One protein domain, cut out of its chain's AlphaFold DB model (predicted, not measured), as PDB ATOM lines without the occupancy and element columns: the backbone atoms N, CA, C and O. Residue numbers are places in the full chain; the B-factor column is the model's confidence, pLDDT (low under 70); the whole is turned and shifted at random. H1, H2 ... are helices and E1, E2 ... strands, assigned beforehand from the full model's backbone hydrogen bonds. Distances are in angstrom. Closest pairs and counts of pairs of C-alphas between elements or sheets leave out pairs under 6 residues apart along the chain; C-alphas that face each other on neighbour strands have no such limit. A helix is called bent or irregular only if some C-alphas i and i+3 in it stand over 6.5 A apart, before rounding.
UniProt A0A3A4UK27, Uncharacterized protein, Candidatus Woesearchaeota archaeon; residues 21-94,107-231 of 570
ATOM      1  N   ALA A  21     -11.236  -3.567  35.438       71.88
ATOM      2  CA  ALA A  21     -10.705  -2.525  36.290       71.88
ATOM      3  C   ALA A  21     -11.871  -1.976  37.116       71.88
ATOM      4  O   ALA A  21     -12.920  -1.622  36.576       71.88
ATOM      5  N   GLU A  22     -11.720  -2.007  38.435       90.12
ATOM      6  CA  GLU A  22     -12.735  -1.507  39.345       90.12
ATOM      7  C   GLU A  22     -12.783   0.020  39.217       90.12
ATOM      8  O   GLU A  22     -11.806   0.702  39.523       90.12
ATOM      9  N   GLU A  23     -13.881   0.558  38.684       92.50
ATOM     10  CA  GLU A  23     -14.040   1.997  38.464       92.50
ATOM     11  C   GLU A  23     -14.443   2.698  39.772       92.50
ATOM     12  O   GLU A  23     -15.408   2.309  40.431       92.50
ATOM     13  N   VAL A  24     -13.738   3.776  40.115       92.50
ATOM     14  CA  VAL A  24     -14.045   4.669  41.235       92.50
ATOM     15  C   VAL A  24     -14.572   6.000  40.716       92.50
ATOM     16  O   VAL A  24     -14.045   6.587  39.766       92.50
ATOM     17  N   VAL A  25     -15.597   6.505  41.397       91.38
ATOM     18  CA  VAL A  25     -16.266   7.768  41.111       91.38
ATOM     19  C   VAL A  25     -15.916   8.785  42.195       91.38
ATOM     20  O   VAL A  25     -16.262   8.612  43.363       91.38
ATOM     21  N   PHE A  26     -15.274   9.880  41.801       92.50
ATOM     22  CA  PHE A  26     -15.019  11.030  42.663       92.50
ATOM     23  C   PHE A  26     -16.023  12.136  42.379       92.50
ATOM     24  O   PHE A  26     -16.185  12.537  41.229       92.50
ATOM     25  N   SER A  27     -16.659  12.662  43.420       91.38
ATOM     26  CA  SER A  27     -17.607  13.774  43.320       91.38
ATOM     27  C   SER A  27     -17.052  15.006  44.022       91.38
ATOM     28  O   SER A  27     -16.735  14.936  45.208       91.38
ATOM     29  N   VAL A  28     -16.977  16.137  43.315       91.94
ATOM     30  CA  VAL A  28     -16.530  17.428  43.866       91.94
ATOM     31  C   VAL A  28     -17.595  18.485  43.593       91.94
ATOM     32  O   VAL A  28     -17.937  18.735  42.436       91.94
ATOM     33  N   PHE A  29     -18.144  19.091  44.646       91.69
ATOM     34  CA  PHE A  29     -19.268  20.029  44.535       91.69
ATOM     35  C   PHE A  29     -19.334  21.004  45.717       91.69
ATOM     36  O   PHE A  29     -18.766  20.753  46.779       91.69
ATOM     37  N   ALA A  30     -20.043  22.122  45.539       90.44
ATOM     38  CA  ALA A  30     -20.375  23.045  46.628       90.44
ATOM     39  C   ALA A  30     -21.747  22.671  47.215       90.44
ATOM     40  O   ALA A  30     -22.754  22.892  46.536       90.44
ATOM     41  N   PRO A  31     -21.835  22.110  48.439       87.50
ATOM     42  CA  PRO A  31     -23.113  21.761  49.025       87.50
ATOM     43  C   PRO A  31     -23.928  23.026  49.284       87.50
ATOM     44  O   PRO A  31     -23.450  24.018  49.837       87.50
ATOM     45  N   LYS A  32     -25.197  22.962  48.913       87.56
ATOM     46  CA  LYS A  32     -26.203  23.973  49.175       87.56
ATOM     47  C   LYS A  32     -27.471  23.258  49.609       87.56
ATOM     48  O   LYS A  32     -27.948  22.351  48.932       87.56
ATOM     49  N   LYS A  33     -28.042  23.679  50.735       87.38
ATOM     50  CA  LYS A  33     -29.374  23.208  51.104       87.38
ATOM     51  C   LYS A  33     -30.379  23.786  50.107       87.38
ATOM     52  O   LYS A  33     -30.442  25.004  49.921       87.38
ATOM     53  N   GLN A  34     -31.114  22.916  49.433       87.81
ATOM     54  CA  GLN A  34     -32.145  23.270  48.464       87.81
ATOM     55  C   GLN A  34     -33.466  22.630  48.884       87.81
ATOM     56  O   GLN A  34     -33.485  21.645  49.620       87.81
ATOM     57  N   SER A  35     -34.573  23.220  48.446       90.00
ATOM     58  CA  SER A  35     -35.911  22.709  48.724       90.00
ATOM     59  C   SER A  35     -36.823  22.945  47.532       90.00
ATOM     60  O   SER A  35     -36.801  24.033  46.952       90.00
ATOM     61  N   GLN A  36     -37.671  21.973  47.221       89.44
ATOM     62  CA  GLN A  36     -38.699  22.077  46.197       89.44
ATOM     63  C   GLN A  36     -40.014  21.537  46.748       89.44
ATOM     64  O   GLN A  36     -40.072  20.431  47.283       89.44
ATOM     65  N   ASN A  37     -41.083  22.315  46.594       89.06
ATOM     66  CA  ASN A  37     -42.429  21.816  46.845       89.06
ATOM     67  C   ASN A  37     -42.840  20.952  45.653       89.06
ATOM     68  O   ASN A  37     -42.808  21.404  44.506       89.06
ATOM     69  N   THR A  38     -43.202  19.707  45.919       80.88
ATOM     70  CA  THR A  38     -43.440  18.681  44.901       80.88
ATOM     71  C   THR A  38     -44.706  17.944  45.269       80.88
ATOM     72  O   THR A  38     -44.634  16.797  45.680       80.88
ATOM     73  N   TYR A  39     -45.851  18.622  45.188       86.44
ATOM     74  CA  TYR A  39     -47.163  18.037  45.473       86.44
ATOM     75  C   TYR A  39     -47.445  16.884  44.502       86.44
ATOM     76  O   TYR A  39     -47.950  17.095  43.400       86.44
ATOM     77  N   ALA A  40     -47.065  15.672  44.893       86.31
ATOM     78  CA  ALA A  40     -47.061  14.511  44.019       86.31
ATOM     79  C   ALA A  40     -47.646  13.285  44.716       86.31
ATOM     80  O   ALA A  40     -47.324  12.986  45.865       86.31
ATOM     81  N   TYR A  41     -48.500  12.565  43.992       90.12
ATOM     82  CA  TYR A  41     -49.084  11.309  44.441       90.12
ATOM     83  C   TYR A  41     -48.124  10.153  44.149       90.12
ATOM     84  O   TYR A  41     -47.930   9.786  42.991       90.12
ATOM     85  N   VAL A  42     -47.528   9.585  45.195       87.12
ATOM     86  CA  VAL A  42     -46.537   8.512  45.116       87.12
ATOM     87  C   VAL A  42     -47.196   7.179  45.471       87.12
ATOM     88  O   VAL A  42     -47.769   7.016  46.548       87.12
ATOM     89  N   SER A  43     -47.102   6.209  44.564       89.62
ATOM     90  CA  SER A  43     -47.650   4.857  44.735       89.62
ATOM     91  C   SER A  43     -46.592   3.813  44.368       89.62
ATOM     92  O   SER A  43     -45.401   4.115  44.391       89.62
ATOM     93  N   GLN A  44     -46.995   2.589  44.018       85.56
ATOM     94  CA  GLN A  44     -46.067   1.584  43.486       85.56
ATOM     95  C   GLN A  44     -45.434   2.015  42.153       85.56
ATOM     96  O   GLN A  44     -44.314   1.610  41.847       85.56
ATOM     97  N   SER A  45     -46.132   2.847  41.371       88.19
ATOM     98  CA  SER A  45     -45.579   3.453  40.161       88.19
ATOM     99  C   SER A  45     -44.655   4.620  40.532       88.19
ATOM    100  O   SER A  45     -45.108   5.525  41.241       88.19
ATOM    101  N   PRO A  46     -43.397   4.637  40.050       90.12
ATOM    102  CA  PRO A  46     -42.462   5.716  40.332       90.12
ATOM    103  C   PRO A  46     -42.949   7.074  39.840       90.12
ATOM    104  O   PRO A  46     -43.411   7.215  38.709       90.12
ATOM    105  N   VAL A  47     -42.788   8.083  40.691       91.50
ATOM    106  CA  VAL A  47     -42.951   9.488  40.340       91.50
ATOM    107  C   VAL A  47     -41.582  10.111  40.159       91.50
ATOM    108  O   VAL A  47     -40.748  10.078  41.063       91.50
ATOM    109  N   GLN A  48     -41.374  10.721  38.998       92.19
ATOM    110  CA  GLN A  48     -40.156  11.451  38.692       92.19
ATOM    111  C   GLN A  48     -40.257  12.892  39.185       92.19
ATOM    112  O   GLN A  48     -41.134  13.653  38.775       92.19
ATOM    113  N   VAL A  49     -39.318  13.276  40.041       88.25
ATOM    114  CA  VAL A  49     -39.092  14.656  40.453       88.25
ATOM    115  C   VAL A  49     -37.874  15.172  39.703       88.25
ATOM    116  O   VAL A  49     -36.755  14.700  39.908       88.25
ATOM    117  N   ASN A  50     -38.103  16.139  38.816       88.31
ATOM    118  CA  ASN A  50     -37.048  16.801  38.063       88.31
ATOM    119  C   ASN A  50     -36.514  17.999  38.857       88.31
ATOM    120  O   ASN A  50     -37.268  18.913  39.197       88.31
ATOM    121  N   LEU A  51     -35.208  17.986  39.117       83.00
ATOM    122  CA  LEU A  51     -34.489  18.990  39.906       83.00
ATOM    123  C   LEU A  51     -33.770  20.023  39.014       83.00
ATOM    124  O   LEU A  51     -32.992  20.860  39.479       83.00
ATOM    125  N   GLY A  52     -34.037  19.980  37.706       81.06
ATOM    126  CA  GLY A  52     -33.527  20.891  36.690       81.06
ATOM    127  C   GLY A  52     -32.151  20.480  36.175       81.06
ATOM    128  O   GLY A  52     -32.034  19.917  35.091       81.06
ATOM    129  N   SER A  53     -31.101  20.792  36.936       77.31
ATOM    130  CA  SER A  53     -29.708  20.484  36.564       77.31
ATOM    131  C   SER A  53     -29.181  19.278  37.336       77.31
ATOM    132  O   SER A  53     -29.701  18.958  38.400       77.31
ATOM    133  N   VAL A  54     -28.142  18.620  36.813       70.62
ATOM    134  CA  VAL A  54     -27.458  17.538  37.531       70.62
ATOM    135  C   VAL A  54     -26.906  18.094  38.844       70.62
ATOM    136  O   VAL A  54     -26.033  18.963  38.839       70.62
ATOM    137  N   GLN A  55     -27.443  17.609  39.959       75.88
ATOM    138  CA  GLN A  55     -26.952  17.902  41.301       75.88
ATOM    139  C   GLN A  55     -26.230  16.664  41.825       75.88
ATOM    140  O   GLN A  55     -26.639  15.538  41.536       75.88
ATOM    141  N   VAL A  56     -25.174  16.871  42.609       79.06
ATOM    142  CA  VAL A  56     -24.628  15.818  43.467       79.06
ATOM    143  C   VAL A  56     -25.375  15.854  44.796       79.06
ATOM    144  O   VAL A  56     -25.454  16.920  45.406       79.06
ATOM    145  N   PHE A  57     -25.920  14.722  45.242       79.19
ATOM    146  CA  PHE A  57     -26.697  14.620  46.485       79.19
ATOM    147  C   PHE A  57     -25.884  13.985  47.607       79.19
ATOM    148  O   PHE A  57     -25.218  12.980  47.386       79.19
ATOM    149  N   LEU A  58     -25.985  14.536  48.816       77.88
ATOM    150  CA  LEU A  58     -25.504  13.914  50.059       77.88
ATOM    151  C   LEU A  58     -26.649  13.306  50.853       77.88
ATOM    152  O   LEU A  58     -26.568  12.191  51.364       77.88
ATOM    153  N   GLU A  59     -27.718  14.080  50.966       84.62
ATOM    154  CA  GLU A  59     -28.850  13.771  51.814       84.62
ATOM    155  C   GLU A  59     -30.115  14.289  51.145       84.62
ATOM    156  O   GLU A  59     -30.117  15.385  50.577       84.62
ATOM    157  N   ILE A  60     -31.176  13.492  51.210       86.38
ATOM    158  CA  ILE A  60     -32.508  13.869  50.749       86.38
ATOM    159  C   ILE A  60     -33.448  13.716  51.937       86.38
ATOM    160  O   ILE A  60     -33.528  12.655  52.548       86.38
ATOM    161  N   GLU A  61     -34.176  14.770  52.251       90.06
ATOM    162  CA  GLU A  61     -35.222  14.804  53.258       90.06
ATOM    163  C   GLU A  61     -36.553  15.038  52.540       90.06
ATOM    164  O   GLU A  61     -36.714  15.993  51.786       90.06
ATOM    165  N   ALA A  62     -37.498  14.122  52.709       88.25
ATOM    166  CA  ALA A  62     -38.797  14.172  52.060       88.25
ATOM    167  C   ALA A  62     -39.891  14.317  53.116       88.25
ATOM    168  O   ALA A  62     -40.055  13.447  53.973       88.25
ATOM    169  N   ASP A  63     -40.670  15.390  53.018       88.06
ATOM    170  CA  ASP A  63     -41.888  15.563  53.797       88.06
ATOM    171  C   ASP A  63     -43.039  14.878  53.076       88.06
ATOM    172  O   ASP A  63     -43.489  15.319  52.009       88.06
ATOM    173  N   VAL A  64     -43.543  13.809  53.679       89.06
ATOM    174  CA  VAL A  64     -44.596  12.977  53.114       89.06
ATOM    175  C   VAL A  64     -45.797  12.877  54.035       89.06
ATOM    176  O   VAL A  64     -45.680  12.855  55.256       89.06
ATOM    177  N   THR A  65     -46.975  12.784  53.435       86.69
ATOM    178  CA  THR A  65     -48.198  12.395  54.134       86.69
ATOM    179  C   THR A  65     -48.580  11.005  53.651       86.69
ATOM    180  O   THR A  65     -49.003  10.842  52.505       86.69
ATOM    181  N   ALA A  66     -48.385   9.998  54.498       85.19
ATOM    182  CA  ALA A  66     -48.656   8.603  54.166       85.19
ATOM    183  C   ALA A  66     -50.120   8.252  54.452       85.19
ATOM    184  O   ALA A  66     -50.650   8.655  55.487       85.19
ATOM    185  N   TYR A  67     -50.748   7.490  53.556       84.69
ATOM    186  CA  TYR A  67     -52.103   6.959  53.695       84.69
ATOM    187  C   TYR A  67     -52.018   5.434  53.635       84.69
ATOM    188  O   TYR A  67     -51.632   4.865  52.610       84.69
ATOM    189  N   ILE A  68     -52.321   4.784  54.759       82.62
ATOM    190  CA  ILE A  68     -52.187   3.334  54.930       82.62
ATOM    191  C   ILE A  68     -53.536   2.791  55.405       82.62
ATOM    192  O   ILE A  68     -53.989   3.130  56.502       82.62
ATOM    193  N   ASP A  69     -54.183   1.977  54.568       79.12
ATOM    194  CA  ASP A  69     -55.511   1.419  54.855       79.12
ATOM    195  C   ASP A  69     -55.466   0.151  55.736       79.12
ATOM    196  O   ASP A  69     -56.480  -0.220  56.325       79.12
ATOM    197  N   ASP A  70     -54.305  -0.504  55.859       75.25
ATOM    198  CA  ASP A  70     -54.118  -1.738  56.637       75.25
ATOM    199  C   ASP A  70     -53.154  -1.520  57.819       75.25
ATOM    200  O   ASP A  70     -52.002  -1.124  57.642       75.25
ATOM    201  N   GLU A  71     -53.620  -1.814  59.037       68.62
ATOM    202  CA  GLU A  71     -52.849  -1.678  60.283       68.62
ATOM    203  C   GLU A  71     -51.630  -2.611  60.347       68.62
ATOM    204  O   GLU A  71     -50.729  -2.380  61.155       68.62
ATOM    205  N   PHE A  72     -51.580  -3.635  59.491       70.31
ATOM    206  CA  PHE A  72     -50.488  -4.606  59.430       70.31
ATOM    207  C   PHE A  72     -49.568  -4.428  58.216       70.31
ATOM    208  O   PHE A  72     -48.624  -5.205  58.048       70.31
ATOM    209  N   ALA A  73     -49.800  -3.422  57.367       75.38
ATOM    210  CA  ALA A  73     -48.943  -3.186  56.214       75.38
ATOM    211  C   ALA A  73     -47.600  -2.570  56.637       75.38
ATOM    212  O   ALA A  73     -47.540  -1.492  57.229       75.38
ATOM    213  N   SER A  74     -46.494  -3.221  56.265       83.25
ATOM    214  CA  SER A  74     -45.172  -2.593  56.301       83.25
ATOM    215  C   SER A  74     -44.996  -1.775  55.027       83.25
ATOM    216  O   SER A  74     -44.833  -2.346  53.946       83.25
ATOM    217  N   VAL A  75     -45.046  -0.451  55.147       85.44
ATOM    218  CA  VAL A  75     -44.933   0.477  54.019       85.44
ATOM    219  C   VAL A  75     -43.633   1.268  54.152       85.44
ATOM    220  O   VAL A  75     -43.263   1.699  55.239       85.44
ATOM    221  N   SER A  76     -42.899   1.432  53.059       90.19
ATOM    222  CA  SER A  76     -41.668   2.218  52.984       90.19
ATOM    223  C   SER A  76     -41.723   3.161  51.794       90.19
ATOM    224  O   SER A  76     -42.144   2.771  50.704       90.19
ATOM    225  N   LEU A  77     -41.261   4.390  51.990       91.44
ATOM    226  CA  LEU A  77     -40.968   5.296  50.890       91.44
ATOM    227  C   LEU A  77     -39.580   4.950  50.369       91.44
ATOM    228  O   LEU A  77     -38.626   4.909  51.142       91.44
ATOM    229  N   CYS A  78     -39.478   4.692  49.076       91.50
ATOM    230  CA  CYS A  78     -38.224   4.461  48.391       91.50
ATOM    231  C   CYS A  78     -37.929   5.625  47.453       91.50
ATOM    232  O   CYS A  78     -38.834   6.204  46.848       91.50
ATOM    233  N   VAL A  79     -36.650   5.931  47.317       90.88
ATOM    234  CA  VAL A  79     -36.139   6.887  46.344       90.88
ATOM    235  C   VAL A  79     -34.987   6.249  45.582       90.88
ATOM    236  O   VAL A  79     -34.133   5.564  46.150       90.88
ATOM    237  N   ARG A  80     -35.000   6.457  44.270       89.81
ATOM    238  CA  ARG A  80     -34.036   5.919  43.322       89.81
ATOM    239  C   ARG A  80     -33.499   7.065  42.460       89.81
ATOM    240  O   ARG A  80     -34.280   7.737  41.785       89.81
ATOM    241  N   PRO A  81     -32.181   7.300  42.432       83.69
ATOM    242  CA  PRO A  81     -31.570   8.129  41.400       83.69
ATOM    243  C   PRO A  81     -31.772   7.472  40.037       83.69
ATOM    244  O   PRO A  81     -31.650   6.252  39.944       83.69
ATOM    245  N   GLN A  82     -32.019   8.227  38.968       80.94
ATOM    246  CA  GLN A  82     -32.111   7.628  37.632       80.94
ATOM    247  C   GLN A  82     -30.826   6.831  37.299       80.94
ATOM    248  O   GLN A  82     -29.753   7.412  37.155       80.94
ATOM    249  N   GLY A  83     -30.934   5.499  37.204       75.62
ATOM    250  CA  GLY A  83     -29.796   4.588  36.991       75.62
ATOM    251  C   GLY A  83     -29.020   4.164  38.252       75.62
ATOM    252  O   GLY A  83     -27.973   3.535  38.119       75.62
ATOM    253  N   GLY A  84     -29.502   4.498  39.453       80.62
ATOM    254  CA  GLY A  84     -28.895   4.149  40.743       80.62
ATOM    255  C   GLY A  84     -29.633   3.050  41.519       80.62
ATOM    256  O   GLY A  84     -30.606   2.465  41.046       80.62
ATOM    257  N   THR A  85     -29.155   2.774  42.736       82.56
ATOM    258  CA  THR A  85     -29.757   1.824  43.686       82.56
ATOM    259  C   THR A  85     -30.811   2.482  44.576       82.56
ATOM    260  O   THR A  85     -30.723   3.668  44.891       82.56
ATOM    261  N   ASP A  86     -31.778   1.687  45.028       87.25
ATOM    262  CA  ASP A  86     -32.889   2.129  45.876       87.25
ATOM    263  C   ASP A  86     -32.421   2.428  47.307       87.25
ATOM    264  O   ASP A  86     -31.740   1.603  47.917       87.25
ATOM    265  N   ALA A  87     -32.870   3.543  47.886       88.00
ATOM    266  CA  ALA A  87     -32.863   3.745  49.335       88.00
ATOM    267  C   ALA A  87     -34.304   3.818  49.835       88.00
ATOM    268  O   ALA A  87     -35.086   4.640  49.359       88.00
ATOM    269  N   CYS A  88     -34.659   2.966  50.795       90.62
ATOM    270  CA  CYS A  88     -36.010   2.887  51.340       90.62
ATOM    271  C   CYS A  88     -36.004   3.185  52.836       90.62
ATOM    272  O   CYS A  88     -35.126   2.724  53.563       90.62
ATOM    273  N   GLN A  89     -37.010   3.921  53.292       91.50
ATOM    274  CA  GLN A  89     -37.215   4.258  54.694       91.50
ATOM    275  C   GLN A  89     -38.646   3.897  55.105       91.50
ATOM    276  O   GLN A  89     -39.581   4.160  54.338       91.50
ATOM    277  N   PRO A  90     -38.841   3.288  56.285       88.56
ATOM    278  CA  PRO A  90     -40.159   2.871  56.737       88.56
ATOM    279  C   PRO A  90     -41.050   4.083  57.025       88.56
ATOM    280  O   PRO A  90     -40.615   5.052  57.648       88.56
ATOM    281  N   LEU A  91     -42.313   3.996  56.612       86.25
ATOM    282  CA  LEU A  91     -43.368   4.936  56.976       86.25
ATOM    283  C   LEU A  91     -44.118   4.382  58.186       86.25
ATOM    284  O   LEU A  91     -44.461   3.198  58.232       86.25
ATOM    285  N   ARG A  92     -44.375   5.229  59.181       81.94
ATOM    286  CA  ARG A  92     -45.216   4.864  60.328       81.94
ATOM    287  C   ARG A  92     -46.696   5.012  59.963       81.94
ATOM    288  O   ARG A  92     -47.055   5.781  59.077       81.94
ATOM    289  N   ALA A  93     -47.558   4.240  60.609       72.75
ATOM    290  CA  ALA A  93     -48.991   4.487  60.562       72.75
ATOM    291  C   ALA A  93     -49.366   5.263  61.827       72.75
ATOM    292  O   ALA A  93     -49.070   4.802  62.933       72.75
ATOM    293  N   GLY A  94     -50.035   6.407  61.674       68.19
ATOM    294  CA  GLY A  94     -50.461   7.217  62.815       68.19
ATOM    295  C   GLY A  94     -51.307   6.406  63.800       68.19
ATOM    296  O   GLY A  94     -52.070   5.515  63.408       68.19
ATOM    297  N   SER A 107     -54.077   9.013  58.003       78.50
ATOM    298  CA  SER A 107     -53.027   9.868  57.455       78.50
ATOM    299  C   SER A 107     -52.082  10.334  58.558       78.50
ATOM    300  O   SER A 107     -52.515  10.754  59.630       78.50
ATOM    301  N   GLU A 108     -50.777  10.247  58.307       84.69
ATOM    302  CA  GLU A 108     -49.746  10.793  59.193       84.69
ATOM    303  C   GLU A 108     -48.725  11.567  58.362       84.69
ATOM    304  O   GLU A 108     -48.267  11.098  57.315       84.69
ATOM    305  N   HIS A 109     -48.393  12.769  58.824       87.19
ATOM    306  CA  HIS A 109     -47.323  13.565  58.246       87.19
ATOM    307  C   HIS A 109     -45.989  13.132  58.854       87.19
ATOM    308  O   HIS A 109     -45.850  13.090  60.077       87.19
ATOM    309  N   GLN A 110     -45.021  12.804  58.007       87.69
ATOM    310  CA  GLN A 110     -43.701  12.336  58.406       87.69
ATOM    311  C   GLN A 110     -42.632  12.983  57.543       87.69
ATOM    312  O   GLN A 110     -42.767  13.083  56.324       87.69
ATOM    313  N   THR A 111     -41.534  13.346  58.187       88.06
ATOM    314  CA  THR A 111     -40.304  13.743  57.517       88.06
ATOM    315  C   THR A 111     -39.376  12.539  57.484       88.06
ATOM    316  O   THR A 111     -39.050  11.962  58.524       88.06
ATOM    317  N   VAL A 112     -38.982  12.132  56.283       87.88
ATOM    318  CA  VAL A 112     -38.201  10.920  56.042       87.88
ATOM    319  C   VAL A 112     -36.853  11.304  55.451       87.88
ATOM    320  O   VAL A 112     -36.794  11.994  54.436       87.88
ATOM    321  N   ARG A 113     -35.765  10.848  56.076       87.62
ATOM    322  CA  ARG A 113     -34.397  11.175  55.664       87.62
ATOM    323  C   ARG A 113     -33.719   9.987  54.991       87.62
ATOM    324  O   ARG A 113     -33.654   8.895  55.551       87.62
ATOM    325  N   PHE A 114     -33.175  10.230  53.810       83.81
ATOM    326  CA  PHE A 114     -32.409   9.287  53.012       83.81
ATOM    327  C   PHE A 114     -30.956   9.750  52.927       83.81
ATOM    328  O   PHE A 114     -30.674  10.882  52.530       83.81
ATOM    329  N   SER A 115     -30.035   8.859  53.278       77.88
ATOM    330  CA  SER A 115     -28.593   9.078  53.154       77.88
ATOM    331  C   SER A 115     -28.044   8.179  52.054       77.88
ATOM    332  O   SER A 115     -28.393   6.999  51.998       77.88
ATOM    333  N   PHE A 116     -27.183   8.724  51.195       73.94
ATOM    334  CA  PHE A 116     -26.600   7.998  50.065       73.94
ATOM    335  C   PHE A 116     -25.100   8.225  49.993       73.94
ATOM    336  O   PHE A 116     -24.596   9.265  50.419       73.94
ATOM    337  N   SER A 117     -24.398   7.291  49.354       69.81
ATOM    338  CA  SER A 117     -23.117   7.625  48.734       69.81
ATOM    339  C   SER A 117     -23.360   8.699  47.668       69.81
ATOM    340  O   SER A 117     -24.331   8.568  46.918       69.81
ATOM    341  N   PRO A 118     -22.524   9.746  47.575       76.62
ATOM    342  CA  PRO A 118     -22.777  10.848  46.660       76.62
ATOM    343  C   PRO A 118     -22.949  10.384  45.221       76.62
ATOM    344  O   PRO A 118     -22.092   9.699  44.666       76.62
ATOM    345  N   PHE A 119     -24.065  10.778  44.619       78.00
ATOM    346  CA  PHE A 119     -24.404  10.457  43.238       78.00
ATOM    347  C   PHE A 119     -24.877  11.717  42.522       78.00
ATOM    348  O   PHE A 119     -25.435  12.624  43.142       78.00
ATOM    349  N   ALA A 120     -24.667  11.761  41.210       79.62
ATOM    350  CA  ALA A 120     -25.153  12.834  40.360       79.62
ATOM    351  C   ALA A 120     -26.456  12.419  39.675       79.62
ATOM    352  O   ALA A 120     -26.481  11.424  38.953       79.62
ATOM    353  N   ALA A 121     -27.523  13.193  39.863       82.31
ATOM    354  CA  ALA A 121     -28.776  12.996  39.138       82.31
ATOM    355  C   ALA A 121     -29.471  14.332  38.845       82.31
ATOM    356  O   ALA A 121     -29.374  15.289  39.608       82.31
ATOM    357  N   GLY A 122     -30.177  14.401  37.716       82.94
ATOM    358  CA  GLY A 122     -31.141  15.477  37.444       82.94
ATOM    359  C   GLY A 122     -32.580  15.095  37.808       82.94
ATOM    360  O   GLY A 122     -33.440  15.964  37.932       82.94
ATOM    361  N   VAL A 123     -32.840  13.793  37.979       86.62
ATOM    362  CA  VAL A 123     -34.166  13.223  38.226       86.62
ATOM    363  C   VAL A 123     -34.083  12.198  39.353       86.62
ATOM    364  O   VAL A 123     -33.221  11.314  39.338       86.62
ATOM    365  N   LEU A 124     -34.998  12.319  40.313       89.38
ATOM    366  CA  LEU A 124     -35.217  11.347  41.383       89.38
ATOM    367  C   LEU A 124     -36.548  10.633  41.167       89.38
ATOM    368  O   LEU A 124     -37.555  11.272  40.876       89.38
ATOM    369  N   GLU A 125     -36.563   9.321  41.349       91.75
ATOM    370  CA  GLU A 125     -37.764   8.497  41.300       91.75
ATOM    371  C   GLU A 125     -38.205   8.146  42.717       91.75
ATOM    372  O   GLU A 125     -37.497   7.437  43.426       91.75
ATOM    373  N   PHE A 126     -39.379   8.618  43.128       92.38
ATOM    374  CA  PHE A 126     -40.000   8.253  44.400       92.38
ATOM    375  C   PHE A 126     -41.099   7.225  44.160       92.38
ATOM    376  O   PHE A 126     -41.912   7.386  43.252       92.38
ATOM    377  N   TYR A 127     -41.159   6.178  44.974       92.25
ATOM    378  CA  TYR A 127     -42.241   5.190  44.953       92.25
ATOM    379  C   TYR A 127     -42.439   4.600  46.344       92.25
ATOM    380  O   TYR A 127     -41.555   4.647  47.197       92.25
ATOM    381  N   VAL A 128     -43.614   4.033  46.582       89.94
ATOM    382  CA  VAL A 128     -43.936   3.364  47.839       89.94
ATOM    383  C   VAL A 128     -43.832   1.855  47.646       89.94
ATOM    384  O   VAL A 128     -44.478   1.278  46.769       89.94
ATOM    385  N   ARG A 129     -43.042   1.199  48.497       89.69
ATOM    386  CA  ARG A 129     -42.944  -0.260  48.569       89.69
ATOM    387  C   ARG A 129     -43.653  -0.740  49.822       89.69
ATOM    388  O   ARG A 129     -43.438  -0.201  50.899       89.69
ATOM    389  N   GLY A 130     -44.468  -1.773  49.697       83.62
ATOM    390  CA  GLY A 130     -45.111  -2.369  50.853       83.62
ATOM    391  C   GLY A 130     -45.566  -3.787  50.584       83.62
ATOM    392  O   GLY A 130     -45.605  -4.236  49.439       83.62
ATOM    393  N   SER A 131     -45.881  -4.491  51.659       78.12
ATOM    394  CA  SER A 131     -46.585  -5.766  51.609       78.12
ATOM    395  C   SER A 131     -47.808  -5.648  52.497       78.12
ATOM    396  O   SER A 131     -47.682  -5.360  53.687       78.12
ATOM    397  N   SER A 132     -48.974  -5.859  51.903       72.56
ATOM    398  CA  SER A 132     -50.246  -5.949  52.607       72.56
ATOM    399  C   SER A 132     -50.703  -7.405  52.586       72.56
ATOM    400  O   SER A 132     -50.584  -8.065  51.552       72.56
ATOM    401  N   GLN A 133     -51.210  -7.919  53.709       62.53
ATOM    402  CA  GLN A 133     -51.851  -9.242  53.741       62.53
ATOM    403  C   GLN A 133     -53.312  -9.179  53.253       62.53
ATOM    404  O   GLN A 133     -53.890 -10.215  52.929       62.53
ATOM    405  N   TYR A 134     -53.889  -7.974  53.143       64.06
ATOM    406  CA  TYR A 134     -55.283  -7.732  52.759       64.06
ATOM    407  C   TYR A 134     -55.406  -6.764  51.562       64.06
ATOM    408  O   TYR A 134     -54.437  -6.134  51.147       64.06
ATOM    409  N   TYR A 135     -56.599  -6.629  50.971       67.50
ATOM    410  CA  TYR A 135     -56.879  -5.806  49.772       67.50
ATOM    411  C   TYR A 135     -56.777  -4.268  49.980       67.50
ATOM    412  O   TYR A 135     -57.429  -3.503  49.273       67.50
ATOM    413  N   GLY A 136     -55.981  -3.797  50.944       66.81
ATOM    414  CA  GLY A 136     -55.772  -2.374  51.227       66.81
ATOM    415  C   GLY A 136     -54.797  -1.705  50.256       66.81
ATOM    416  O   GLY A 136     -53.782  -2.291  49.867       66.81
ATOM    417  N   GLY A 137     -55.099  -0.463  49.873       78.19
ATOM    418  CA  GLY A 137     -54.169   0.401  49.156       78.19
ATOM    419  C   GLY A 137     -53.194   1.083  50.117       78.19
ATOM    420  O   GLY A 137     -53.474   1.273  51.300       78.19
ATOM    421  N   TYR A 138     -52.032   1.470  49.602       84.00
ATOM    422  CA  TYR A 138     -51.125   2.381  50.293       84.00
ATOM    423  C   TYR A 138     -50.534   3.362  49.284       84.00
ATOM    424  O   TYR A 138     -50.129   2.988  48.180       84.00
ATOM    425  N   TYR A 139     -50.507   4.631  49.665       85.56
ATOM    426  CA  TYR A 139     -49.918   5.706  48.875       85.56
ATOM    427  C   TYR A 139     -49.383   6.798  49.800       85.56
ATOM    428  O   TYR A 139     -49.732   6.872  50.978       85.56
ATOM    429  N   ALA A 140     -48.514   7.651  49.274       87.81
ATOM    430  CA  ALA A 140     -47.994   8.803  49.991       87.81
ATOM    431  C   ALA A 140     -48.121  10.051  49.121       87.81
ATOM    432  O   ALA A 140     -47.869  10.004  47.919       87.81
ATOM    433  N   TYR A 141     -48.483  11.177  49.726       88.50
ATOM    434  CA  TYR A 141     -48.311  12.475  49.088       88.50
ATOM    435  C   TYR A 141     -46.956  13.031  49.475       88.50
ATOM    436  O   TYR A 141     -46.694  13.285  50.651       88.50
ATOM    437  N   LEU A 142     -46.107  13.225  48.479       89.19
ATOM    438  CA  LEU A 142     -44.892  14.002  48.624       89.19
ATOM    439  C   LEU A 142     -45.302  15.474  48.657       89.19
ATOM    440  O   LEU A 142     -46.030  15.926  47.778       89.19
ATOM    441  N   ASN A 143     -44.919  16.199  49.704       88.50
ATOM    442  CA  ASN A 143     -45.282  17.608  49.872       88.50
ATOM    443  C   ASN A 143     -44.100  18.502  49.506       88.50
ATOM    444  O   ASN A 143     -44.221  19.448  48.725       88.50
ATOM    445  N   ARG A 144     -42.940  18.169  50.068       89.81
ATOM    446  CA  ARG A 144     -41.700  18.917  49.925       89.81
ATOM    447  C   ARG A 144     -40.532  17.949  49.941       89.81
ATOM    448  O   ARG A 144     -40.533  16.985  50.700       89.81
ATOM    449  N   ILE A 145     -39.538  18.232  49.115       89.25
ATOM    450  CA  ILE A 145     -38.233  17.590  49.189       89.25
ATOM    451  C   ILE A 145     -37.227  18.677  49.525       89.25
ATOM    452  O   ILE A 145     -37.150  19.693  48.832       89.25
ATOM    453  N   GLU A 146     -36.455  18.462  50.577       88.44
ATOM    454  CA  GLU A 146     -35.225  19.180  50.856       88.44
ATOM    455  C   GLU A 146     -34.044  18.267  50.527       88.44
ATOM    456  O   GLU A 146     -34.094  17.059  50.733       88.44
ATOM    457  N   TRP A 147     -32.961  18.816  49.994       87.81
ATOM    458  CA  TRP A 147     -31.738  18.046  49.809       87.81
ATOM    459  C   TRP A 147     -30.516  18.892  50.118       87.81
ATOM    460  O   TRP A 147     -30.489  20.107  49.895       87.81
ATOM    461  N   LEU A 148     -29.492  18.226  50.640       83.56
ATOM    462  CA  LEU A 148     -28.152  18.775  50.728       83.56
ATOM    463  C   LEU A 148     -27.387  18.291  49.498       83.56
ATOM    464  O   LEU A 148     -27.029  17.118  49.397       83.56
ATOM    465  N   GLY A 149     -27.164  19.189  48.546       83.25
ATOM    466  CA  GLY A 149     -26.484  18.864  47.300       83.25
ATOM    467  C   GLY A 149     -26.027  20.108  46.559       83.25
ATOM    468  O   GLY A 149     -26.202  21.219  47.044       83.25
ATOM    469  N   GLY A 150     -25.402  19.953  45.402       83.69
ATOM    470  CA  GLY A 150     -24.930  21.119  44.667       83.69
ATOM    471  C   GLY A 150     -24.498  20.842  43.245       83.69
ATOM    472  O   GLY A 150     -24.349  19.691  42.827       83.69
ATOM    473  N   GLN A 151     -24.256  21.930  42.512       83.19
ATOM    474  CA  GLN A 151     -23.571  21.853  41.229       83.19
ATOM    475  C   GLN A 151     -22.120  21.434  41.461       83.19
ATOM    476  O   GLN A 151     -21.413  21.994  42.304       83.19
ATOM    477  N   GLY A 152     -21.694  20.446  40.690       85.75
ATOM    478  CA  GLY A 152     -20.346  19.920  40.721       85.75
ATOM    479  C   GLY A 152     -20.081  19.032  39.524       85.75
ATOM    480  O   GLY A 152     -20.878  18.963  38.585       85.75
ATOM    481  N   GLN A 153     -18.959  18.336  39.577       88.56
ATOM    482  CA  GLN A 153     -18.551  17.403  38.542       88.56
ATOM    483  C   GLN A 153     -18.111  16.081  39.160       88.56
ATOM    484  O   GLN A 153     -17.702  16.008  40.322       88.56
ATOM    485  N   ILE A 154     -18.206  15.042  38.337       88.25
ATOM    486  CA  ILE A 154     -17.751  13.700  38.655       88.25
ATOM    487  C   ILE A 154     -16.512  13.378  37.825       88.25
ATOM    488  O   ILE A 154     -16.490  13.628  36.619       88.25
ATOM    489  N   VAL A 155     -15.515  12.762  38.457       93.31
ATOM    490  CA  VAL A 155     -14.355  12.162  37.788       93.31
ATOM    491  C   VAL A 155     -14.398  10.660  37.981       93.31
ATOM    492  O   VAL A 155     -14.574  10.185  39.098       93.31
ATOM    493  N   ARG A 156     -14.200   9.917  36.895       93.94
ATOM    494  CA  ARG A 156     -14.052   8.461  36.920       93.94
ATOM    495  C   ARG A 156     -12.584   8.091  36.734       93.94
ATOM    496  O   ARG A 156     -11.879   8.712  35.922       93.94
ATOM    497  N   ARG A 157     -12.118   7.120  37.512       94.81
ATOM    498  CA  ARG A 157     -10.760   6.564  37.451       94.81
ATOM    499  C   ARG A 157     -10.808   5.073  37.729       94.81
ATOM    500  O   ARG A 157     -11.631   4.628  38.516       94.81
ATOM    501  N   ASP A 158      -9.867   4.339  37.160       93.44
ATOM    502  CA  ASP A 158      -9.618   2.963  37.579       93.44
ATOM    503  C   ASP A 158      -8.965   2.975  38.963       93.44
ATOM    504  O   ASP A 158      -8.033   3.752  39.194       93.44
ATOM    505  N   LEU A 159      -9.403   2.111  39.880       92.00
ATOM    506  CA  LEU A 159      -8.850   2.022  41.234       92.00
ATOM    507  C   LEU A 159      -7.330   1.784  41.206       92.00
ATOM    508  O   LEU A 159      -6.586   2.405  41.960       92.00
ATOM    509  N   SER A 160      -6.854   0.947  40.278       88.81
ATOM    510  CA  SER A 160      -5.426   0.666  40.084       88.81
ATOM    511  C   SER A 160      -4.622   1.883  39.617       88.81
ATOM    512  O   SER A 160      -3.436   1.966  39.919       88.81
ATOM    513  N   SER A 161      -5.251   2.854  38.941       92.81
ATOM    514  CA  SER A 161      -4.590   4.100  38.519       92.81
ATOM    515  C   SER A 161      -4.264   5.034  39.688       92.81
ATOM    516  O   SER A 161      -3.498   5.978  39.516       92.81
ATOM    517  N   LEU A 162      -4.841   4.775  40.868       92.44
ATOM    518  CA  LEU A 162      -4.566   5.502  42.107       92.44
ATOM    519  C   LEU A 162      -3.372   4.918  42.879       92.44
ATOM    520  O   LEU A 162      -2.926   5.532  43.851       92.44
ATOM    521  N   GLY A 163      -2.879   3.744  42.467       85.81
ATOM    522  CA  GLY A 163      -1.661   3.138  42.992       85.81
ATOM    523  C   GLY A 163      -0.433   3.755  42.325       85.81
ATOM    524  O   GLY A 163      -0.293   3.715  41.104       85.81
ATOM    525  N   GLY A 164       0.459   4.346  43.116       84.88
ATOM    526  CA  GLY A 164       1.677   4.981  42.621       84.88
ATOM    527  C   GLY A 164       2.508   5.576  43.750       84.88
ATOM    528  O   GLY A 164       2.140   5.473  44.911       84.88
ATOM    529  N   THR A 165       3.613   6.238  43.410       85.69
ATOM    530  CA  THR A 165       4.548   6.834  44.385       85.69
ATOM    531  C   THR A 165       4.165   8.253  44.824       85.69
ATOM    532  O   THR A 165       4.873   8.873  45.617       85.69
ATOM    533  N   ALA A 166       3.060   8.788  44.299       89.12
ATOM    534  CA  ALA A 166       2.578  10.135  44.574       89.12
ATOM    535  C   ALA A 166       1.046  10.215  44.439       89.12
ATOM    536  O   ALA A 166       0.446   9.388  43.748       89.12
ATOM    537  N   PRO A 167       0.406  11.234  45.043       91.31
ATOM    538  CA  PRO A 167      -1.002  11.533  44.815       91.31
ATOM    539  C   PRO A 167      -1.336  11.748  43.336       91.31
ATOM    540  O   PRO A 167      -0.596  12.410  42.606       91.31
ATOM    541  N   VAL A 168      -2.506  11.274  42.920       93.94
ATOM    542  CA  VAL A 168      -3.057  11.500  41.585       93.94
ATOM    543  C   VAL A 168      -3.845  12.811  41.568       93.94
ATOM    544  O   VAL A 168      -4.848  12.930  42.276       93.94
ATOM    545  N   PRO A 169      -3.454  13.806  40.752       94.31
ATOM    546  CA  PRO A 169      -4.236  15.021  40.601       94.31
ATOM    547  C   PRO A 169      -5.510  14.745  39.795       94.31
ATOM    548  O   PRO A 169      -5.465  14.246  38.668       94.31
ATOM    549  N   LEU A 170      -6.662  15.107  40.359       95.00
ATOM    550  CA  LEU A 170      -7.948  15.054  39.662       95.00
ATOM    551  C   LEU A 170      -8.239  16.365  38.918       95.00
ATOM    552  O   LEU A 170      -8.860  16.336  37.857       95.00
ATOM    553  N   GLY A 171      -7.771  17.499  39.445       94.38
ATOM    554  CA  GLY A 171      -7.934  18.828  38.849       94.38
ATOM    555  C   GLY A 171      -7.901  19.939  39.899       94.38
ATOM    556  O   GLY A 171      -7.759  19.672  41.088       94.38
ATOM    557  N   ALA A 172      -8.052  21.193  39.475       93.06
ATOM    558  CA  ALA A 172      -8.232  22.317  40.397       93.06
ATOM    559  C   ALA A 172      -9.709  22.443  40.792       93.06
ATOM    560  O   ALA A 172     -10.587  22.190  39.975       93.06
ATOM    561  N   VAL A 173     -10.014  22.900  42.002       92.56
ATOM    562  CA  VAL A 173     -11.396  23.048  42.490       92.56
ATOM    563  C   VAL A 173     -12.289  23.837  41.519       92.56
ATOM    564  O   VAL A 173     -13.408  23.414  41.219       92.56
ATOM    565  N   ARG A 174     -11.768  24.922  40.937       92.56
ATOM    566  CA  ARG A 174     -12.452  25.746  39.924       92.56
ATOM    567  C   ARG A 174     -12.862  25.011  38.644       92.56
ATOM    568  O   ARG A 174     -13.720  25.512  37.927       92.56
ATOM    569  N   SER A 175     -12.261  23.860  38.318       92.62
ATOM    570  CA  SER A 175     -12.726  23.053  37.178       92.62
ATOM    571  C   SER A 175     -13.971  22.238  37.514       92.62
ATOM    572  O   SER A 175     -14.722  21.906  36.605       92.62
ATOM    573  N   PHE A 176     -14.208  21.952  38.798       90.44
ATOM    574  CA  PHE A 176     -15.349  21.161  39.267       90.44
ATOM    575  C   PHE A 176     -16.557  22.018  39.634       90.44
ATOM    576  O   PHE A 176     -17.696  21.603  39.425       90.44
ATOM    577  N   VAL A 177     -16.313  23.208  40.187       90.31
ATOM    578  CA  VAL A 177     -17.354  24.093  40.714       90.31
ATOM    579  C   VAL A 177     -17.181  25.488  40.121       90.31
ATOM    580  O   VAL A 177     -16.148  26.126  40.300       90.31
ATOM    581  N   SER A 178     -18.208  25.969  39.417       83.00
ATOM    582  CA  SER A 178     -18.208  27.279  38.749       83.00
ATOM    583  C   SER A 178     -18.664  28.437  39.643       83.00
ATOM    584  O   SER A 178     -18.452  29.598  39.300       83.00
ATOM    585  N   GLN A 179     -19.311  28.146  40.776       76.44
ATOM    586  CA  GLN A 179     -19.861  29.149  41.692       76.44
ATOM    587  C   GLN A 179     -18.922  29.409  42.873       76.44
ATOM    588  O   GLN A 179     -18.185  28.519  43.297       76.44
ATOM    589  N   GLN A 180     -18.983  30.622  43.438       75.62
ATOM    590  CA  GLN A 180     -18.304  30.903  44.701       75.62
ATOM    591  C   GLN A 180     -18.808  29.941  45.793       75.62
ATOM    592  O   GLN A 180     -20.026  29.760  45.915       75.62
ATOM    593  N   PRO A 181     -17.906  29.330  46.582       76.38
ATOM    594  CA  PRO A 181     -18.292  28.442  47.665       76.38
ATOM    595  C   PRO A 181     -19.192  29.173  48.663       76.38
ATOM    596  O   PRO A 181     -18.884  30.280  49.103       76.38
ATOM    597  N   GLY A 182     -20.308  28.539  49.025       77.56
ATOM    598  CA  GLY A 182     -21.118  28.971  50.160       77.56
ATOM    599  C   GLY A 182     -20.388  28.751  51.497       77.56
ATOM    600  O   GLY A 182     -19.260  28.258  51.515       77.56
ATOM    601  N   PRO A 183     -21.033  29.055  52.637       79.94
ATOM    602  CA  PRO A 183     -20.435  28.877  53.967       79.94
ATOM    603  C   PRO A 183     -20.035  27.423  54.274       79.94
ATOM    604  O   PRO A 183     -19.145  27.193  55.084       79.94
ATOM    605  N   GLU A 184     -20.647  26.448  53.598       81.94
ATOM    606  CA  GLU A 184     -20.331  25.016  53.722       81.94
ATOM    607  C   GLU A 184     -19.038  24.594  52.995       81.94
ATOM    608  O   GLU A 184     -18.561  23.468  53.176       81.94
ATOM    609  N   GLY A 185     -18.458  25.485  52.183       89.81
ATOM    610  CA  GLY A 185     -17.288  25.208  51.352       89.81
ATOM    611  C   GLY A 185     -17.593  24.307  50.151       89.81
ATOM    612  O   GLY A 185     -18.727  24.173  49.709       89.81
ATOM    613  N   ILE A 186     -16.549  23.711  49.594       91.25
ATOM    614  CA  ILE A 186     -16.554  22.700  48.539       91.25
ATOM    615  C   ILE A 186     -16.073  21.405  49.171       91.25
ATOM    616  O   ILE A 186     -15.098  21.403  49.920       91.25
ATOM    617  N   VAL A 187     -16.771  20.317  48.878       91.81
ATOM    618  CA  VAL A 187     -16.542  18.981  49.431       91.81
ATOM    619  C   VAL A 187     -16.097  18.030  48.327       91.81
ATOM    620  O   VAL A 187     -16.523  18.172  47.179       91.81
ATOM    621  N   ALA A 188     -15.263  17.053  48.680       91.94
ATOM    622  CA  ALA A 188     -14.879  15.960  47.794       91.94
ATOM    623  C   ALA A 188     -15.223  14.607  48.425       91.94
ATOM    624  O   ALA A 188     -15.016  14.401  49.621       91.94
ATOM    625  N   PHE A 189     -15.734  13.685  47.610       90.25
ATOM    626  CA  PHE A 189     -16.116  12.337  48.022       90.25
ATOM    627  C   PHE A 189     -15.647  11.295  47.018       90.25
ATOM    628  O   PHE A 189     -15.565  11.577  45.825       90.25
ATOM    629  N   SER A 190     -15.396  10.090  47.516       91.75
ATOM    630  CA  SER A 190     -15.112   8.898  46.725       91.75
ATOM    631  C   SER A 190     -16.233   7.878  46.909       91.75
ATOM    632  O   SER A 190     -16.773   7.744  48.009       91.75
ATOM    633  N   SER A 191     -16.583   7.157  45.845       88.62
ATOM    634  CA  SER A 191     -17.513   6.027  45.906       88.62
ATOM    635  C   SER A 191     -16.911   4.777  46.548       88.62
ATOM    636  O   SER A 191     -17.665   3.887  46.932       88.62
ATOM    637  N   ASP A 192     -15.581   4.696  46.646       91.06
ATOM    638  CA  ASP A 192     -14.858   3.558  47.214       91.06
ATOM    639  C   ASP A 192     -14.035   4.004  48.434       91.06
ATOM    640  O   ASP A 192     -13.242   4.945  48.315       91.06
ATOM    641  N   PRO A 193     -14.182   3.351  49.603       89.62
ATOM    642  CA  PRO A 193     -13.438   3.716  50.809       89.62
ATOM    643  C   PRO A 193     -11.919   3.524  50.688       89.62
ATOM    644  O   PRO A 193     -11.185   4.159  51.444       89.62
ATOM    645  N   ARG A 194     -11.440   2.693  49.752       92.19
ATOM    646  CA  ARG A 194     -10.009   2.528  49.447       92.19
ATOM    647  C   ARG A 194      -9.457   3.671  48.610       92.19
ATOM    648  O   ARG A 194      -8.251   3.837  48.528       92.19
ATOM    649  N   ALA A 195     -10.301   4.457  47.955       93.94
ATOM    650  CA  ALA A 195      -9.862   5.604  47.181       93.94
ATOM    651  C   ALA A 195     -10.070   6.872  48.004       93.94
ATOM    652  O   ALA A 195     -11.195   7.337  48.192       93.94
ATOM    653  N   VAL A 196      -8.981   7.444  48.504       92.75
ATOM    654  CA  VAL A 196      -9.057   8.646  49.333       92.75
ATOM    655  C   VAL A 196      -8.960   9.885  48.462       92.75
ATOM    656  O   VAL A 196      -8.180   9.908  47.516       92.75
ATOM    657  N   VAL A 197      -9.732  10.924  48.789       93.69
ATOM    658  CA  VAL A 197      -9.734  12.215  48.091       93.69
ATOM    659  C   VAL A 197      -9.611  13.364  49.090       93.69
ATOM    660  O   VAL A 197     -10.226  13.336  50.156       93.69
ATOM    661  N   TRP A 198      -8.805  14.374  48.763       93.19
ATOM    662  CA  TRP A 198      -8.605  15.560  49.602       93.19
ATOM    663  C   TRP A 198      -8.229  16.794  48.777       93.19
ATOM    664  O   TRP A 198      -7.947  16.707  47.580       93.19
ATOM    665  N   PHE A 199      -8.222  17.955  49.432       91.88
ATOM    666  CA  PHE A 199      -7.776  19.219  48.856       91.88
ATOM    667  C   PHE A 199      -6.361  19.564  49.324       91.88
ATOM    668  O   PHE A 199      -6.090  19.590  50.525       91.88
ATOM    669  N   ASN A 200      -5.476  19.863  48.377       89.19
ATOM    670  CA  ASN A 200      -4.137  20.377  48.638       89.19
ATOM    671  C   ASN A 200      -4.138  21.909  48.566       89.19
ATOM    672  O   ASN A 200      -4.528  22.476  47.540       89.19
ATOM    673  N   ASP A 201      -3.699  22.552  49.649       80.62
ATOM    674  CA  ASP A 201      -3.591  24.008  49.756       80.62
ATOM    675  C   ASP A 201      -2.359  24.495  48.982       80.62
ATOM    676  O   ASP A 201      -1.214  24.272  49.377       80.62
ATOM    677  N   VAL A 202      -2.602  25.163  47.858       69.94
ATOM    678  CA  VAL A 202      -1.533  25.688  46.997       69.94
ATOM    679  C   VAL A 202      -0.903  26.957  47.597       69.94
ATOM    680  O   VAL A 202       0.232  27.293  47.263       69.94
ATOM    681  N   GLN A 203      -1.600  27.658  48.499       69.19
ATOM    682  CA  GLN A 203      -1.140  28.913  49.105       69.19
ATOM    683  C   GLN A 203      -0.335  28.694  50.396       69.19
ATOM    684  O   GLN A 203       0.530  29.509  50.719       69.19
ATOM    685  N   GLY A 204      -0.561  27.581  51.097       62.81
ATOM    686  CA  GLY A 204       0.111  27.226  52.353       62.81
ATOM    687  C   GLY A 204       1.578  26.783  52.235       62.81
ATOM    688  O   GLY A 204       2.217  26.529  53.255       62.81
ATOM    689  N   GLY A 205       2.140  26.683  51.024       54.59
ATOM    690  CA  GLY A 205       3.574  26.439  50.803       54.59
ATOM    691  C   GLY A 205       4.095  25.046  51.191       54.59
ATOM    692  O   GLY A 205       5.304  24.825  51.158       54.59
ATOM    693  N   GLY A 206       3.223  24.092  51.524       54.75
ATOM    694  CA  GLY A 206       3.607  22.722  51.847       54.75
ATOM    695  C   GLY A 206       2.519  21.730  51.459       54.75
ATOM    696  O   GLY A 206       1.338  22.001  51.652       54.75
ATOM    697  N   VAL A 207       2.927  20.574  50.927       51.72
ATOM    698  CA  VAL A 207       2.052  19.409  50.745       51.72
ATOM    699  C   VAL A 207       1.626  18.964  52.143       51.72
ATOM    700  O   VAL A 207       2.356  18.246  52.824       51.72
ATOM    701  N   LEU A 208       0.494  19.479  52.624       52.53
ATOM    702  CA  LEU A 208      -0.075  19.040  53.890       52.53
ATOM    703  C   LEU A 208      -0.400  17.548  53.774       52.53
ATOM    704  O   LEU A 208      -0.869  17.083  52.734       52.53
ATOM    705  N   SER A 209      -0.081  16.833  54.856       53.22
ATOM    706  CA  SER A 209      -0.298  15.403  55.084       53.22
ATOM    707  C   SER A 209      -1.518  14.858  54.333       53.22
ATOM    708  O   SER A 209      -2.581  15.488  54.382       53.22
ATOM    709  N   PRO A 210      -1.409  13.690  53.674       60.28
ATOM    710  CA  PRO A 210      -2.540  13.095  52.993       60.28
ATOM    711  C   PRO A 210      -3.695  12.964  53.984       60.28
ATOM    712  O   PRO A 210      -3.534  12.378  55.051       60.28
ATOM    713  N   THR A 211      -4.845  13.511  53.574       62.22
ATOM    714  CA  THR A 211      -6.213  13.236  54.058       62.22
ATOM    715  C   THR A 211      -6.848  14.094  55.165       62.22
ATOM    716  O   THR A 211      -8.007  13.852  55.496       62.22
ATOM    717  N   SER A 212      -6.232  15.177  55.654       60.12
ATOM    718  CA  SER A 212      -6.884  16.003  56.698       60.12
ATOM    719  C   SER A 212      -7.966  16.979  56.194       60.12
ATOM    720  O   SER A 212      -8.679  17.579  57.002       60.12
ATOM    721  N   ARG A 213      -8.106  17.182  54.872       82.06
ATOM    722  CA  ARG A 213      -8.952  18.252  54.309       82.06
ATOM    723  C   ARG A 213      -9.851  17.778  53.165       82.06
ATOM    724  O   ARG A 213      -9.529  17.938  51.993       82.06
ATOM    725  N   ASN A 214     -11.033  17.271  53.507       85.19
ATOM    726  CA  ASN A 214     -12.109  16.976  52.548       85.19
ATOM    727  C   ASN A 214     -13.060  18.166  52.300       85.19
ATOM    728  O   ASN A 214     -14.096  17.993  51.656       85.19
ATOM    729  N   LYS A 215     -12.723  19.362  52.816       89.12
ATOM    730  CA  LYS A 215     -13.451  20.623  52.607       89.12
ATOM    731  C   LYS A 215     -12.521  21.789  52.283       89.12
ATOM    732  O   LYS A 215     -11.528  21.994  52.979       89.12
ATOM    733  N   THR A 216     -12.870  22.613  51.299       90.69
ATOM    734  CA  THR A 216     -12.139  23.853  50.982       90.69
ATOM    735  C   THR A 216     -13.053  25.002  50.568       90.69
ATOM    736  O   THR A 216     -14.123  24.786  50.019       90.69
ATOM    737  N   SER A 217     -12.640  26.241  50.813       90.06
ATOM    738  CA  SER A 217     -13.257  27.454  50.264       90.06
ATOM    739  C   SER A 217     -12.413  28.100  49.155       90.06
ATOM    740  O   SER A 217     -12.823  29.115  48.594       90.06
ATOM    741  N   HIS A 218     -11.245  27.538  48.826       89.56
ATOM    742  CA  HIS A 218     -10.325  28.112  47.849       89.56
ATOM    743  C   HIS A 218     -10.506  27.453  46.474       89.56
ATOM    744  O   HIS A 218     -10.305  26.247  46.337       89.56
ATOM    745  N   PRO A 219     -10.855  28.227  45.428       88.12
ATOM    746  CA  PRO A 219     -11.079  27.687  44.085       88.12
ATOM    747  C   PRO A 219      -9.793  27.204  43.395       88.12
ATOM    748  O   PRO A 219      -9.862  26.474  42.405       88.12
ATOM    749  N   ASP A 220      -8.631  27.604  43.910       89.44
ATOM    750  CA  ASP A 220      -7.320  27.258  43.356       89.44
ATOM    751  C   ASP A 220      -6.691  26.021  44.003       89.44
ATOM    752  O   ASP A 220      -5.669  25.541  43.510       89.44
ATOM    753  N   ASP A 221      -7.305  25.477  45.057       91.00
ATOM    754  CA  ASP A 221      -6.847  24.230  45.662       91.00
ATOM    755  C   ASP A 221      -6.913  23.089  44.643       91.00
ATOM    756  O   ASP A 221      -7.791  23.040  43.771       91.00
ATOM    757  N   GLN A 222      -5.980  22.148  44.752       92.38
ATOM    758  CA  GLN A 222      -5.995  20.950  43.919       92.38
ATOM    759  C   GLN A 222      -6.768  19.832  44.603       92.38
ATOM    760  O   GLN A 222      -6.567  19.564  45.784       92.38
ATOM    761  N   VAL A 223      -7.614  19.149  43.841       93.88
ATOM    762  CA  VAL A 223      -8.248  17.902  44.256       93.88
ATOM    763  C   VAL A 223      -7.285  16.769  43.942       93.88
ATOM    764  O   VAL A 223      -6.952  16.538  42.776       93.88
ATOM    765  N   LEU A 224      -6.833  16.078  44.980       93.75
ATOM    766  CA  LEU A 224      -5.923  14.945  44.882       93.75
ATOM    767  C   LEU A 224      -6.631  13.669  45.324       93.75
ATOM    768  O   LEU A 224      -7.526  13.719  46.169       93.75
ATOM    769  N   ALA A 225      -6.205  12.539  44.771       94.44
ATOM    770  CA  ALA A 225      -6.642  11.223  45.196       94.44
ATOM    771  C   ALA A 225      -5.476  10.240  45.335       94.44
ATOM    772  O   ALA A 225      -4.409  10.434  44.755       94.44
ATOM    773  N   CYS A 226      -5.673   9.182  46.111       94.25
ATOM    774  CA  CYS A 226      -4.710   8.097  46.278       94.25
ATOM    775  C   CYS A 226      -5.426   6.787  46.614       94.25
ATOM    776  O   CYS A 226      -6.592   6.797  47.023       94.25
ATOM    777  N   LEU A 227      -4.713   5.671  46.471       93.69
ATOM    778  CA  LEU A 227      -5.142   4.377  46.987       93.69
ATOM    779  C   LEU A 227      -4.763   4.228  48.473       93.69
ATOM    780  O   LEU A 227      -3.691   4.662  48.883       93.69
ATOM    781  N   ASN A 228      -5.659   3.622  49.242       92.56
ATOM    782  CA  ASN A 228      -5.523   3.132  50.611       92.56
ATOM    783  C   ASN A 228      -6.071   1.698  50.616       92.56
ATOM    784  O   ASN A 228      -7.266   1.466  50.837       92.56
ATOM    785  N   SER A 229      -5.233   0.738  50.244       90.19
ATOM    786  CA  SER A 229      -5.672  -0.637  49.994       90.19
ATOM    787  C   SER A 229      -5.908  -1.449  51.270       90.19
ATOM    788  O   SER A 229      -6.680  -2.409  51.225       90.19
ATOM    789  N   ASP A 230      -5.317  -1.059  52.401       86.25
ATOM    790  CA  ASP A 230      -5.478  -1.705  53.713       86.25
ATOM    791  C   ASP A 230      -6.472  -0.988  54.647       86.25
ATOM    792  O   ASP A 230      -6.733  -1.467  55.755       86.25
ATOM    793  N   LEU A 231      -7.079   0.115  54.194       90.06
ATOM    794  CA  LEU A 231      -8.032   0.951  54.936       90.06
ATOM    795  C   LEU A 231      -7.475   1.473  56.271       90.06
ATOM    796  O   LEU A 231      -8.236   1.748  57.211       90.06
TER     797      LEU A 231
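What this domain is: This is residues 21 to 94 and 107 to 231 of the 570 residues of an uncharacterized protein of Candidatus Woesearchaeota archaeon (UniProt A0A3A4UK27). Two lobes stand end to end: a long one made of a single twisted sheet, E2 to E7, folded back on itself, and a smaller head made of two three-strand sheets face to face, E8-E1-E10 and E9-E12-E11. The head's sheet E8-E1-E10 faces one end of the long lobe, its strands crossing those of the folded sheet at 88 degrees. The printed part has 199 residues, mostly strand, in the order E1 to E8, H1, E9, H2, E10, E11, E12. The folded sheet runs E2-E7-E3-E6-E4-E5, and the three sheets are antiparallel. The whole is elongated, 66 by 35 by 23 A, and only just loose, close to compact, with a radius of gyration of the C-alphas of 20.0 A.

How they stand to each other: E1, residues 23 to 29, is antiparallel to E8, residues 152 to 158 (N 26 and O 155, 2.8 A), and to E10, residues 186 to 190 (N 27 and O 189, 2.9 A). E2, residues 32 to 42, is antiparallel to E7, residues 138 to 150 (N 34 and O 147, 2.9 A). E3, residues 47 to 68, is antiparallel to E7 (N 61 and O 146, 2.7 A) and to E6, residues 107 to 131 (N 62 and O 112, 2.8 A). E4, residues 74 to 81, is antiparallel to E6 (N 78 and O 127, 2.8 A) and forms a hairpin with E5, residues 87 to 91 (N 77 and O 89, 2.9 A). In this twisted folded sheet, one sheet bent back into two leaves, E2 and E7 face E6, E4 and E5, with E3 as the hinge; E3 bends by 162 degrees at residue 56. E1 with E8, E2 with E7, E3 with E6 and E4 with E5 form a jelly roll, four nested antiparallel pairs. E12, residues 222 to 227, is antiparallel to E9, residues 168 to 172 (N 170 and O 223, 2.8 A), and forms a hairpin with E11, residues 195 to 200 (N 198 and O 224, 3.0 A). The sheets form a stack, face to face in turn; E8-E1-E10 and E9-E12-E11 are 9.1 A apart, centre to centre, where they face each other. H1, residues 159 to 162, is on the sheet E9-E12-E11, the closest C-alphas of H1 and E12 being those of Leu 162 and Cys 226, 4.9 A. H2, residues 173 to 176, is on the sheet E8-E1-E10, at a height over the sheet of 7.5 A. Both helices are too short for an O i to N i+4 pair; each has its 1 O i to N i+3 pair within range.

Where its parts are: E1 begins at C-alpha 23 (-14.040, 1.997, 38.464). E2 is 25.9 A long and E7 32.7 A; E6, the longest strand by residues, measures 17.9 A from first to last C-alpha and bends by 155 degrees at residue 111. E12 ends at C-alpha 227 (-5.142, 4.377, 46.987).

The domain as a whole: The C-alphas farthest apart, those of Tyr 135 and Gly 205, are 68.5 A from each other. Residues 95 to 106 are not printed, and C-alphas 94 and 107 are 6.5 A apart across the cut. The link E11 to E12, residues 201 to 221, is long. The pLDDT is under 70 at residues 71, 94, 117, 133 to 136 and 202 to 212.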